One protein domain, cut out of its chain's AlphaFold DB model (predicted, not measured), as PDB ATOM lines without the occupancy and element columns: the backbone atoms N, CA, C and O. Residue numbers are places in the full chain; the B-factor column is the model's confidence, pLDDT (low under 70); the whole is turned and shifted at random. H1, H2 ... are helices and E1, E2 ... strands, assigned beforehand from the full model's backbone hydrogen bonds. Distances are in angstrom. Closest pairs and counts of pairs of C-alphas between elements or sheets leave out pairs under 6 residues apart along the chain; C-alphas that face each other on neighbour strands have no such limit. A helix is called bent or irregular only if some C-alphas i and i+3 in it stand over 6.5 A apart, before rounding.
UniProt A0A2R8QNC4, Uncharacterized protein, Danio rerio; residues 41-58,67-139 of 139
ATOM      1  N   GLU A  41     119.095 121.503 206.968       56.51
ATOM      2  CA  GLU A  41     117.636 121.686 206.916       56.51
ATOM      3  C   GLU A  41     117.019 121.837 208.316       56.51
ATOM      4  O   GLU A  41     116.179 122.715 208.535       56.51
ATOM      5  N   GLU A  42     117.462 121.034 209.288       57.57
ATOM      6  CA  GLU A  42     117.005 121.128 210.681       57.57
ATOM      7  C   GLU A  42     117.443 122.459 211.329       57.57
ATOM      8  O   GLU A  42     116.653 123.104 212.027       57.57
ATOM      9  N   ASP A  43     118.658 122.938 211.033       58.40
ATOM     10  CA  ASP A  43     119.151 124.242 211.494       58.40
ATOM     11  C   ASP A  43     118.381 125.425 210.871       58.40
ATOM     12  O   ASP A  43     118.231 126.479 211.502       58.40
ATOM     13  N   MET A  44     117.839 125.249 209.662       55.72
ATOM     14  CA  MET A  44     116.943 126.219 209.029       55.72
ATOM     15  C   MET A  44     115.571 126.241 209.711       55.72
ATOM     16  O   MET A  44     115.032 127.318 209.965       55.72
ATOM     17  N   ALA A  45     115.018 125.073 210.052       57.91
ATOM     18  CA  ALA A  45     113.700 124.961 210.680       57.91
ATOM     19  C   ALA A  45     113.648 125.631 212.065       57.91
ATOM     20  O   ALA A  45     112.630 126.213 212.443       57.91
ATOM     21  N   GLY A  46     114.754 125.594 212.816       60.85
ATOM     22  CA  GLY A  46     114.869 126.281 214.105       60.85
ATOM     23  C   GLY A  46     115.036 127.803 214.001       60.85
ATOM     24  O   GLY A  46     114.861 128.509 214.999       60.85
ATOM     25  N   LYS A  47     115.378 128.337 212.822       66.16
ATOM     26  CA  LYS A  47     115.655 129.764 212.634       66.16
ATOM     27  C   LYS A  47     114.432 130.507 212.115       66.16
ATOM     28  O   LYS A  47     113.998 130.350 210.982       66.16
ATOM     29  N   THR A  48     113.932 131.433 212.935       70.34
ATOM     30  CA  THR A  48     112.846 132.332 212.530       70.34
ATOM     31  C   THR A  48     113.275 133.254 211.390       70.34
ATOM     32  O   THR A  48     112.468 133.510 210.516       70.34
ATOM     33  N   MET A  49     114.518 133.749 211.365       74.49
ATOM     34  CA  MET A  49     115.029 134.677 210.342       74.49
ATOM     35  C   MET A  49     116.522 134.454 210.101       74.49
ATOM     36  O   MET A  49     117.286 134.364 211.062       74.49
ATOM     37  N   GLY A  50     116.949 134.441 208.839       82.02
ATOM     38  CA  GLY A  50     118.353 134.312 208.453       82.02
ATOM     39  C   GLY A  50     118.676 135.069 207.165       82.02
ATOM     40  O   GLY A  50     117.847 135.178 206.264       82.02
ATOM     41  N   ILE A  51     119.898 135.595 207.081       83.22
ATOM     42  CA  ILE A  51     120.457 136.175 205.857       83.22
ATOM     43  C   ILE A  51     121.641 135.308 205.445       83.22
ATOM     44  O   ILE A  51     122.586 135.141 206.218       83.22
ATOM     45  N   TYR A  52     121.606 134.799 204.221       81.48
ATOM     46  CA  TYR A  52     122.628 133.921 203.667       81.48
ATOM     47  C   TYR A  52     123.298 134.604 202.483       81.48
ATOM     48  O   TYR A  52     122.651 135.324 201.726       81.48
ATOM     49  N   LYS A  53     124.605 134.390 202.316       79.92
ATOM     50  CA  LYS A  53     125.322 134.823 201.117       79.92
ATOM     51  C   LYS A  53     125.674 133.600 200.296       79.92
ATOM     52  O   LYS A  53     126.343 132.704 200.801       79.92
ATOM     53  N   VAL A  54     125.264 133.600 199.041       78.15
ATOM     54  CA  VAL A  54     125.638 132.598 198.058       78.15
ATOM     55  C   VAL A  54     126.715 133.221 197.183       78.15
ATOM     56  O   VAL A  54     126.489 134.213 196.494       78.15
ATOM     57  N   GLN A  55     127.920 132.667 197.252       71.76
ATOM     58  CA  GLN A  55     128.981 132.993 196.313       71.76
ATOM     59  C   GLN A  55     128.976 131.907 195.245       71.76
ATOM     60  O   GLN A  55     129.296 130.760 195.543       71.76
ATOM     61  N   SER A  56     128.609 132.248 194.011       66.00
ATOM     62  CA  SER A  56     128.876 131.350 192.894       66.00
ATOM     63  C   SER A  56     130.387 131.309 192.667       66.00
ATOM     64  O   SER A  56     130.997 132.340 192.369       66.00
ATOM     65  N   GLU A  57     131.002 130.134 192.795       63.46
ATOM     66  CA  GLU A  57     132.367 129.873 192.314       63.46
ATOM     67  C   GLU A  57     132.382 129.743 190.787       63.46
ATOM     68  O   GLU A  57     132.958 128.803 190.238       63.46
ATOM     69  N   ASP A  58     131.712 130.651 190.075       57.97
ATOM     70  CA  ASP A  58     131.678 130.555 188.627       57.97
ATOM     71  C   ASP A  58     133.091 130.840 188.104       57.97
ATOM     72  O   ASP A  58     133.609 131.955 188.188       57.97
ATOM     73  N   THR A  67     128.193 137.915 194.638       67.26
ATOM     74  CA  THR A  67     127.675 137.461 195.927       67.26
ATOM     75  C   THR A  67     126.197 137.792 195.959       67.26
ATOM     76  O   THR A  67     125.829 138.934 196.231       67.26
ATOM     77  N   ASP A  68     125.373 136.799 195.660       78.09
ATOM     78  CA  ASP A  68     123.947 136.879 195.906       78.09
ATOM     79  C   ASP A  68     123.708 136.826 197.422       78.09
ATOM     80  O   ASP A  68     124.332 136.043 198.143       78.09
ATOM     81  N   VAL A  69     122.836 137.689 197.928       81.79
ATOM     82  CA  VAL A  69     122.384 137.653 199.316       81.79
ATOM     83  C   VAL A  69     120.899 137.325 199.332       81.79
ATOM     84  O   VAL A  69     120.087 137.997 198.699       81.79
ATOM     85  N   ARG A  70     120.550 136.295 200.100       83.38
ATOM     86  CA  ARG A  70     119.193 135.781 200.249       83.38
ATOM     87  C   ARG A  70     118.712 135.966 201.672       83.38
ATOM     88  O   ARG A  70     119.496 135.885 202.620       83.38
ATOM     89  N   VAL A  71     117.418 136.203 201.817       84.27
ATOM     90  CA  VAL A  71     116.755 136.336 203.112       84.27
ATOM     91  C   VAL A  71     115.731 135.222 203.232       84.27
ATOM     92  O   VAL A  71     114.865 135.069 202.369       84.27
ATOM     93  N   VAL A  72     115.841 134.458 204.313       83.07
ATOM     94  CA  VAL A  72     114.934 133.363 204.653       83.07
ATOM     95  C   VAL A  72     114.212 133.712 205.947       83.07
ATOM     96  O   VAL A  72     114.816 134.198 206.907       83.07
ATOM     97  N   LEU A  73     112.908 133.474 205.959       80.52
ATOM     98  CA  LEU A  73     112.007 133.733 207.066       80.52
ATOM     99  C   LEU A  73     111.203 132.466 207.349       80.52
ATOM    100  O   LEU A  73     110.431 132.040 206.499       80.52
ATOM    101  N   GLU A  74     111.388 131.871 208.528       78.86
ATOM    102  CA  GLU A  74     110.700 130.645 208.961       78.86
ATOM    103  C   GLU A  74     110.783 129.527 207.902       78.86
ATOM    104  O   GLU A  74     109.793 128.904 207.528       78.86
ATOM    105  N   GLY A  75     111.980 129.333 207.339       75.10
ATOM    106  CA  GLY A  75     112.227 128.365 206.265       75.10
ATOM    107  C   GLY A  75     111.732 128.774 204.871       75.10
ATOM    108  O   GLY A  75     111.996 128.058 203.909       75.10
ATOM    109  N   VAL A  76     111.064 129.922 204.717       79.22
ATOM    110  CA  VAL A  76     110.620 130.444 203.417       79.22
ATOM    111  C   VAL A  76     111.609 131.481 202.898       79.22
ATOM    112  O   VAL A  76     111.839 132.514 203.526       79.22
ATOM    113  N   GLU A  77     112.194 131.230 201.728       82.25
ATOM    114  CA  GLU A  77     112.996 132.231 201.024       82.25
ATOM    115  C   GLU A  77     112.083 133.362 200.534       82.25
ATOM    116  O   GLU A  77     111.232 133.179 199.666       82.25
ATOM    117  N   VAL A  78     112.239 134.542 201.129       83.32
ATOM    118  CA  VAL A  78     111.389 135.715 200.873       83.32
ATOM    119  C   VAL A  78     112.046 136.708 199.925       83.32
ATOM    120  O   VAL A  78     111.360 137.526 199.313       83.32
ATOM    121  N   LEU A  79     113.374 136.661 199.801       84.08
ATOM    122  CA  LEU A  79     114.126 137.591 198.974       84.08
ATOM    123  C   LEU A  79     115.421 136.964 198.463       84.08
ATOM    124  O   LEU A  79     116.136 136.318 199.225       84.08
ATOM    125  N   HIS A  80     115.728 137.225 197.195       82.69
ATOM    126  CA  HIS A  80     116.886 136.709 196.471       82.69
ATOM    127  C   HIS A  80     117.491 137.795 195.569       82.69
ATOM    128  O   HIS A  80     116.868 138.834 195.338       82.69
ATOM    129  N   ASN A  81     118.689 137.544 195.038       79.43
ATOM    130  CA  ASN A  81     119.427 138.411 194.111       79.43
ATOM    131  C   ASN A  81     119.749 139.806 194.666       79.43
ATOM    132  O   ASN A  81     119.652 140.815 193.962       79.43
ATOM    133  N   LEU A  82     120.162 139.886 195.932       78.86
ATOM    134  CA  LEU A  82     120.518 141.162 196.556       78.86
ATOM    135  C   LEU A  82     122.008 141.458 196.403       78.86
ATOM    136  O   LEU A  82     122.861 140.670 196.797       78.86
ATOM    137  N   GLN A  83     122.316 142.653 195.897       76.00
ATOM    138  CA  GLN A  83     123.681 143.089 195.561       76.00
ATOM    139  C   GLN A  83     124.611 143.244 196.774       76.00
ATOM    140  O   GLN A  83     125.832 143.265 196.633       76.00
ATOM    141  N   SER A  84     124.056 143.428 197.976       79.71
ATOM    142  CA  SER A  84     124.837 143.607 199.198       79.71
ATOM    143  C   SER A  84     124.038 143.218 200.435       79.71
ATOM    144  O   SER A  84     122.810 143.298 200.471       79.71
ATOM    145  N   VAL A  85     124.765 142.881 201.498       80.55
ATOM    146  CA  VAL A  85     124.216 142.587 202.826       80.55
ATOM    147  C   VAL A  85     123.410 143.761 203.368       80.55
ATOM    148  O   VAL A  85     122.394 143.555 204.018       80.55
ATOM    149  N   THR A  86     123.831 144.999 203.097       85.54
ATOM    150  CA  THR A  86     123.108 146.194 203.553       85.54
ATOM    151  C   THR A  86     121.722 146.281 202.927       85.54
ATOM    152  O   THR A  86     120.753 146.534 203.635       85.54
ATOM    153  N   HIS A  87     121.610 145.992 201.630       83.89
ATOM    154  CA  HIS A  87     120.324 145.918 200.942       83.89
ATOM    155  C   HIS A  87     119.471 144.778 201.502       83.89
ATOM    156  O   HIS A  87     118.283 144.978 201.731       83.89
ATOM    157  N   ALA A  88     120.077 143.629 201.820       86.47
ATOM    158  CA  ALA A  88     119.378 142.531 202.486       86.47
ATOM    159  C   ALA A  88     118.788 142.936 203.838       86.47
ATOM    160  O   ALA A  88     117.618 142.666 204.093       86.47
ATOM    161  N   TRP A  89     119.548 143.653 204.668       84.25
ATOM    162  CA  TRP A  89     119.044 144.186 205.932       84.25
ATOM    163  C   TRP A  89     117.915 145.197 205.729       84.25
ATOM    164  O   TRP A  89     116.875 145.065 206.365       84.25
ATOM    165  N   VAL A  90     118.079 146.180 204.837       86.12
ATOM    166  CA  VAL A  90     117.041 147.194 204.558       86.12
ATOM    167  C   VAL A  90     115.746 146.538 204.087       86.12
ATOM    168  O   VAL A  90     114.662 146.884 204.556       86.12
ATOM    169  N   MET A  91     115.855 145.553 203.201       87.11
ATOM    170  CA  MET A  91     114.700 144.820 202.710       87.11
ATOM    171  C   MET A  91     114.089 143.926 203.787       87.11
ATOM    172  O   MET A  91     112.869 143.883 203.889       87.11
ATOM    173  N   LEU A  92     114.895 143.280 204.634       83.68
ATOM    174  CA  LEU A  92     114.405 142.531 205.792       83.68
ATOM    175  C   LEU A  92     113.617 143.443 206.743       83.68
ATOM    176  O   LEU A  92     112.537 143.065 207.182       83.68
ATOM    177  N   TYR A  93     114.089 144.664 207.007       84.11
ATOM    178  CA  TYR A  93     113.353 145.644 207.812       84.11
ATOM    179  C   TYR A  93     112.007 146.025 207.197       84.11
ATOM    180  O   TYR A  93     110.980 145.981 207.877       84.11
ATOM    181  N   GLY A  94     112.000 146.379 205.910       85.30
ATOM    182  CA  GLY A  94     110.771 146.714 205.189       85.30
ATOM    183  C   GLY A  94     109.803 145.533 205.118       85.30
ATOM    184  O   GLY A  94     108.594 145.701 205.276       85.30
ATOM    185  N   LEU A  95     110.339 144.325 204.958       83.99
ATOM    186  CA  LEU A  95     109.568 143.097 204.926       83.99
ATOM    187  C   LEU A  95     108.949 142.804 206.292       83.99
ATOM    188  O   LEU A  95     107.745 142.611 206.357       83.99
ATOM    189  N   ILE A  96     109.714 142.846 207.384       79.07
ATOM    190  CA  ILE A  96     109.181 142.687 208.747       79.07
ATOM    191  C   ILE A  96     108.067 143.703 209.009       79.07
ATOM    192  O   ILE A  96     107.061 143.375 209.636       79.07
ATOM    193  N   TYR A  97     108.210 144.927 208.503       81.44
ATOM    194  CA  TYR A  97     107.170 145.942 208.607       81.44
ATOM    195  C   TYR A  97     105.897 145.573 207.829       81.44
ATOM    196  O   TYR A  97     104.805 145.607 208.398       81.44
ATOM    197  N   ALA A  98     106.022 145.167 206.562       82.24
ATOM    198  CA  ALA A  98     104.893 144.733 205.737       82.24
ATOM    199  C   ALA A  98     104.214 143.468 206.295       82.24
ATOM    200  O   ALA A  98     102.989 143.349 206.313       82.24
ATOM    201  N   LEU A  99     105.017 142.533 206.792       77.18
ATOM    202  CA  LEU A  99     104.586 141.258 207.341       77.18
ATOM    203  C   LEU A  99     103.931 141.395 208.707       77.18
ATOM    204  O   LEU A  99     102.964 140.691 208.959       77.18
ATOM    205  N   ASN A 100     104.352 142.335 209.554       72.67
ATOM    206  CA  ASN A 100     103.680 142.619 210.826       72.67
ATOM    207  C   ASN A 100     102.166 142.894 210.662       72.67
ATOM    208  O   ASN A 100     101.385 142.653 211.585       72.67
ATOM    209  N   LEU A 101     101.740 143.371 209.484       70.12
ATOM    210  CA  LEU A 101     100.328 143.583 209.155       70.12
ATOM    211  C   LEU A 101      99.603 142.297 208.722       70.12
ATOM    212  O   LEU A 101      98.419 142.151 209.019       70.12
ATOM    213  N   ASN A 102     100.305 141.370 208.065       71.69
ATOM    214  CA  ASN A 102      99.725 140.166 207.457       71.69
ATOM    215  C   ASN A 102      99.987 138.868 208.244       71.69
ATOM    216  O   ASN A 102      99.344 137.857 207.973       71.69
ATOM    217  N   TYR A 103     100.925 138.860 209.196       69.73
ATOM    218  CA  TYR A 103     101.335 137.638 209.881       69.73
ATOM    219  C   TYR A 103     100.298 137.157 210.905       69.73
ATOM    220  O   TYR A 103      99.666 137.967 211.596       69.73
ATOM    221  N   PRO A 104     100.149 135.828 211.070       66.70
ATOM    222  CA  PRO A 104      99.332 135.255 212.128       66.70
ATOM    223  C   PRO A 104      99.779 135.752 213.512       66.70
ATOM    224  O   PRO A 104     100.953 136.027 213.771       66.70
ATOM    225  N   LYS A 105      98.811 135.856 214.431       68.17
ATOM    226  CA  LYS A 105      98.976 136.475 215.762       68.17
ATOM    227  C   LYS A 105     100.137 135.897 216.588       68.17
ATOM    228  O   LYS A 105     100.671 136.613 217.428       68.17
ATOM    229  N   SER A 106     100.517 134.640 216.357       69.53
ATOM    230  CA  SER A 106     101.633 133.967 217.037       69.53
ATOM    231  C   SER A 106     102.975 134.661 216.789       69.53
ATOM    232  O   SER A 106     103.720 134.916 217.729       69.53
ATOM    233  N   LEU A 107     103.258 135.019 215.539       69.16
ATOM    234  CA  LEU A 107     104.537 135.605 215.125       69.16
ATOM    235  C   LEU A 107     104.525 137.128 215.180       69.16
ATOM    236  O   LEU A 107     105.570 137.755 215.342       69.16
ATOM    237  N   LYS A 108     103.328 137.724 215.151       73.74
ATOM    238  CA  LYS A 108     103.141 139.155 215.393       73.74
ATOM    239  C   LYS A 108     103.782 139.607 216.712       73.74
ATOM    240  O   LYS A 108     104.382 140.672 216.750       73.74
ATOM    241  N   CYS A 109     103.719 138.782 217.762       72.36
ATOM    242  CA  CYS A 109     104.372 139.073 219.041       72.36
ATOM    243  C   CYS A 109     105.898 139.211 218.886       72.36
ATOM    244  O   CYS A 109     106.482 140.205 219.320       72.36
ATOM    245  N   THR A 110     106.539 138.262 218.199       72.69
ATOM    246  CA  THR A 110     107.985 138.293 217.944       72.69
ATOM    247  C   THR A 110     108.376 139.509 217.105       72.69
ATOM    248  O   THR A 110     109.347 140.184 217.438       72.69
ATOM    249  N   PHE A 111     107.605 139.850 216.065       75.86
ATOM    250  CA  PHE A 111     107.889 141.029 215.237       75.86
ATOM    251  C   PHE A 111     107.637 142.353 215.952       75.86
ATOM    252  O   PHE A 111     108.400 143.290 215.742       75.86
ATOM    253  N   GLU A 112     106.625 142.450 216.815       75.30
ATOM    254  CA  GLU A 112     106.382 143.653 217.616       75.30
ATOM    255  C   GLU A 112     107.553 143.917 218.570       75.30
ATOM    256  O   GLU A 112     108.042 145.044 218.663       75.30
ATOM    257  N   VAL A 113     108.047 142.868 219.235       75.32
ATOM    258  CA  VAL A 113     109.249 142.940 220.076       75.32
ATOM    259  C   VAL A 113     110.464 143.316 219.233       75.32
ATOM    260  O   VAL A 113     111.223 144.204 219.612       75.32
ATOM    261  N   TYR A 114     110.628 142.696 218.065       74.85
ATOM    262  CA  TYR A 114     111.734 142.994 217.163       74.85
ATOM    263  C   TYR A 114     111.701 144.449 216.685       74.85
ATOM    264  O   TYR A 114     112.721 145.119 216.733       74.85
ATOM    265  N   GLN A 115     110.538 144.985 216.306       72.84
ATOM    266  CA  GLN A 115     110.382 146.390 215.925       72.84
ATOM    267  C   GLN A 115     110.685 147.330 217.096       72.84
ATOM    268  O   GLN A 115     111.450 148.276 216.932       72.84
ATOM    269  N   LYS A 116     110.149 147.055 218.292       76.64
ATOM    270  CA  LYS A 116     110.396 147.872 219.494       76.64
ATOM    271  C   LYS A 116     111.872 147.918 219.891       76.64
ATOM    272  O   LYS A 116     112.385 148.996 220.189       76.64
ATOM    273  N   ILE A 117     112.545 146.766 219.862       73.97
ATOM    274  CA  ILE A 117     113.956 146.630 220.246       73.97
ATOM    275  C   ILE A 117     114.880 147.144 219.140       73.97
ATOM    276  O   ILE A 117     115.787 147.926 219.410       73.97
ATOM    277  N   LEU A 118     114.679 146.698 217.901       69.01
ATOM    278  CA  LEU A 118     115.630 146.927 216.817       69.01
ATOM    279  C   LEU A 118     115.478 148.296 216.164       69.01
ATOM    280  O   LEU A 118     116.477 148.882 215.760       69.01
ATOM    281  N   MET A 119     114.257 148.834 216.089       67.66
ATOM    282  CA  MET A 119     114.040 150.202 215.602       67.66
ATOM    283  C   MET A 119     114.254 151.260 216.699       67.66
ATOM    284  O   MET A 119     113.972 152.430 216.464       67.66
ATOM    285  N   ASP A 120     114.745 150.869 217.885       65.58
ATOM    286  CA  ASP A 120     115.107 151.763 219.001       65.58
ATOM    287  C   ASP A 120     113.954 152.688 219.466       65.58
ATOM    288  O   ASP A 120     114.159 153.744 220.075       65.58
ATOM    289  N   LEU A 121     112.705 152.291 219.197       55.15
ATOM    290  CA  LEU A 121     111.505 153.048 219.570       55.15
ATOM    291  C   LEU A 121     111.202 152.957 221.071       55.15
ATOM    292  O   LEU A 121     110.600 153.874 221.632       55.15
ATOM    293  N   ASP A 122     111.705 151.926 221.753       55.98
ATOM    294  CA  ASP A 122     111.655 151.857 223.216       55.98
ATOM    295  C   ASP A 122     112.658 152.801 223.903       55.98
ATOM    296  O   ASP A 122     112.704 152.839 225.131       55.98
ATOM    297  N   SER A 123     113.412 153.633 223.164       55.34
ATOM    298  CA  SER A 123     114.316 154.661 223.719       55.34
ATOM    299  C   SER A 123     113.677 155.583 224.759       55.34
ATOM    300  O   SER A 123     114.371 156.054 225.660       55.34
ATOM    301  N   THR A 124     112.358 155.774 224.727       55.60
ATOM    302  CA  THR A 124     111.654 156.550 225.761       55.60
ATOM    303  C   THR A 124     111.518 155.823 227.109       55.60
ATOM    304  O   THR A 124     111.270 156.472 228.124       55.60
ATOM    305  N   LYS A 125     111.734 154.502 227.163       56.51
ATOM    306  CA  LYS A 125     111.739 153.677 228.387       56.51
ATOM    307  C   LYS A 125     112.934 152.718 228.483       56.51
ATOM    308  O   LYS A 125     112.886 151.758 229.253       56.51
ATOM    309  N   LEU A 126     114.022 152.951 227.746       55.15
ATOM    310  CA  LEU A 126     115.207 152.106 227.875       55.15
ATOM    311  C   LEU A 126     115.774 152.222 229.292       55.15
ATOM    312  O   LEU A 126     116.136 153.299 229.764       55.15
ATOM    313  N   SER A 127     115.856 151.067 229.953       56.01
ATOM    314  CA  SER A 127     116.516 150.873 231.240       56.01
ATOM    315  C   SER A 127     117.864 151.614 231.283       56.01
ATOM    316  O   SER A 127     118.599 151.576 230.287       56.01
ATOM    317  N   PRO A 128     118.260 152.200 232.433       57.89
ATOM    318  CA  PRO A 128     119.545 152.884 232.613       57.89
ATOM    319  C   PRO A 128     120.764 152.100 232.102       57.89
ATOM    320  O   PRO A 128     121.783 152.693 231.753       57.89
ATOM    321  N   LYS A 129     120.666 150.766 231.999       65.76
ATOM    322  CA  LYS A 129     121.700 149.898 231.419       65.76
ATOM    323  C   LYS A 129     122.015 150.209 229.952       65.76
ATOM    324  O   LYS A 129     123.187 150.209 229.593       65.76
ATOM    325  N   VAL A 130     121.016 150.498 229.115       59.70
ATOM    326  CA  VAL A 130     121.238 150.749 227.676       59.70
ATOM    327  C   VAL A 130     121.736 152.173 227.445       59.70
ATOM    328  O   VAL A 130     122.591 152.388 226.593       59.70
ATOM    329  N   GLN A 131     121.296 153.131 228.271       62.02
ATOM    330  CA  GLN A 131     121.886 154.473 228.309       62.02
ATOM    331  C   GLN A 131     123.349 154.431 228.766       62.02
ATOM    332  O   GLN A 131     124.196 155.067 228.149       62.02
ATOM    333  N   THR A 132     123.668 153.622 229.784       69.55
ATOM    334  CA  THR A 132     125.055 153.405 230.232       69.55
ATOM    335  C   THR A 132     125.891 152.754 229.130       69.55
ATOM    336  O   THR A 132     127.047 153.122 228.943       69.55
ATOM    337  N   LEU A 133     125.319 151.814 228.371       67.27
ATOM    338  CA  LEU A 133     126.012 151.176 227.255       67.27
ATOM    339  C   LEU A 133     126.247 152.148 226.089       67.27
ATOM    340  O   LEU A 133     127.366 152.219 225.591       67.27
ATOM    341  N   LYS A 134     125.232 152.937 225.700       63.94
ATOM    342  CA  LYS A 134     125.374 154.007 224.697       63.94
ATOM    343  C   LYS A 134     126.443 155.016 225.120       63.94
ATOM    344  O   LYS A 134     127.279 155.379 224.303       63.94
ATOM    345  N   LEU A 135     126.466 155.403 226.397       73.47
ATOM    346  CA  LEU A 135     127.476 156.312 226.938       73.47
ATOM    347  C   LEU A 135     128.886 155.697 226.923       73.47
ATOM    348  O   LEU A 135     129.839 156.406 226.634       73.47
ATOM    349  N   LYS A 136     129.022 154.387 227.173       75.56
ATOM    350  CA  LYS A 136     130.316 153.682 227.117       75.56
ATOM    351  C   LYS A 136     130.852 153.448 225.707       75.56
ATOM    352  O   LYS A 136     132.051 153.271 225.570       75.56
ATOM    353  N   LEU A 137     129.992 153.380 224.693       64.91
ATOM    354  CA  LEU A 137     130.425 153.243 223.297       64.91
ATOM    355  C   LEU A 137     130.779 154.589 222.655       64.91
ATOM    356  O   LEU A 137     131.506 154.613 221.669       64.91
ATOM    357  N   LEU A 138     130.245 155.692 223.188       62.20
ATOM    358  CA  LEU A 138     130.541 157.046 222.712       62.20
ATOM    359  C   LEU A 138     131.782 157.664 223.386       62.20
ATOM    360  O   LEU A 138     132.122 158.808 223.088       62.20
ATOM    361  N   GLN A 139     132.423 156.934 224.300       52.30
ATOM    362  CA  GLN A 139     133.642 157.327 225.004       52.30
ATOM    363  C   GLN A 139     134.821 156.490 224.506       52.30
ATOM    364  O   GLN A 139     135.911 157.080 224.346       52.30
TER     365      GLN A 139
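Overview. This is residues 41 to 58 and 67 to 139 of the 139 residues of an uncharacterized protein of Danio rerio (UniProt A0A2R8QNC4). A small antiparallel sheet of three strands has one long helix, H2, packed along one face, and at the far end of H2 the chain folds back as H3, making a V-shaped helical hairpin. Beyond H3, the short H4 and then H5 lead away from the sheet as a loose arm, whose residues 132 to 139 stick out free; the small H1, at the other end of the printed part, only grazes the sheet. The printed part has 91 residues with five named helices and three named strands, in the order H1 E1 E2 E3 H2 H3 H4 H5; the sheet's order is E1 E2 E3 and the class is mixed, helices and strands. The whole is loose, with a radius of gyration of the C-alphas of 16.1 A and spans of 49 by 37 by 25 A.

Along the chain. Find C-alpha 41 at (117.636, 121.686, 206.916), where H1, residues 41 to 45, begins. Next come E1, residues 49 to 55, 19.9 A long, then E2, residues 67 to 73, 19.6 A, and E3, residues 76 to 82, 16.1 A. From C-alpha 85 at (124.216, 142.587, 202.826), H2 runs 25.0 A to residue 102. H3, residues 105 to 118, covers 19.7 A; it is neither bent nor irregular, but only just: C-alphas 106 and 109 are 6.1 A apart. H4, residues 121 to 124, is irregular, with its end C-alphas 7.1 A apart. H5, residues 128 to 137, runs 14.3 A to C-alpha 137 at (130.425, 153.243, 223.297).

Arrangement. Look first at E1 and E2, antiparallel at 159 degrees, with N 52 and O 70 within hydrogen-bond range at 2.9 A. E2 and E3 form an antiparallel hairpin at 157 degrees, with N 73 and O 76 at 2.8 A. The sheet is only just strongly twisted, its C-alphas up to 4.2 A off the best plane. H2 is on it at a height of 8.7 A, making two layers, a helix on one face of a sheet. It lies over E2 and, only just, with 3 C-alphas, over E3, and runs along the strands, at 23 degrees to E2 on the local plane; the C-alphas of Val 69 and Val 85 are the closest of E2 and H2, 6.3 A apart. H1 only grazes the sheet, with residues 44 to 45. H2 and H3, a helical hairpin, touch through residues 96 to 100 and 108 to 112 alone, opposite ways at a steep tilt of 44 degrees; their closest C-alphas, of Asn 100 and Lys 108, are 5.8 A apart. H3 and H4 are close but not clearly touching, the closest C-alphas being those of Lys 116 and Asp 122, 5.6 A. H4 and H5 are apart. Every O i to N i+4 pair is within hydrogen-bond range in H1 and H5, against 12 of 14 in H2 and 8 of 10 in H3; H4 is too short for such a pair.

Size, cuts and confidence. The C-alphas of Asp 58 and Pro 128 are the two farthest apart, 50.8 A. Residues 59 to 66 are cut out, and C-alphas 58 and 67 are 10.8 A apart across the cut. Of the links that are printed whole, each is tight. Mean pLDDT of the printed part is 72.3, and 36 residues are under 70, among them 41 to 47 and 118 to 134.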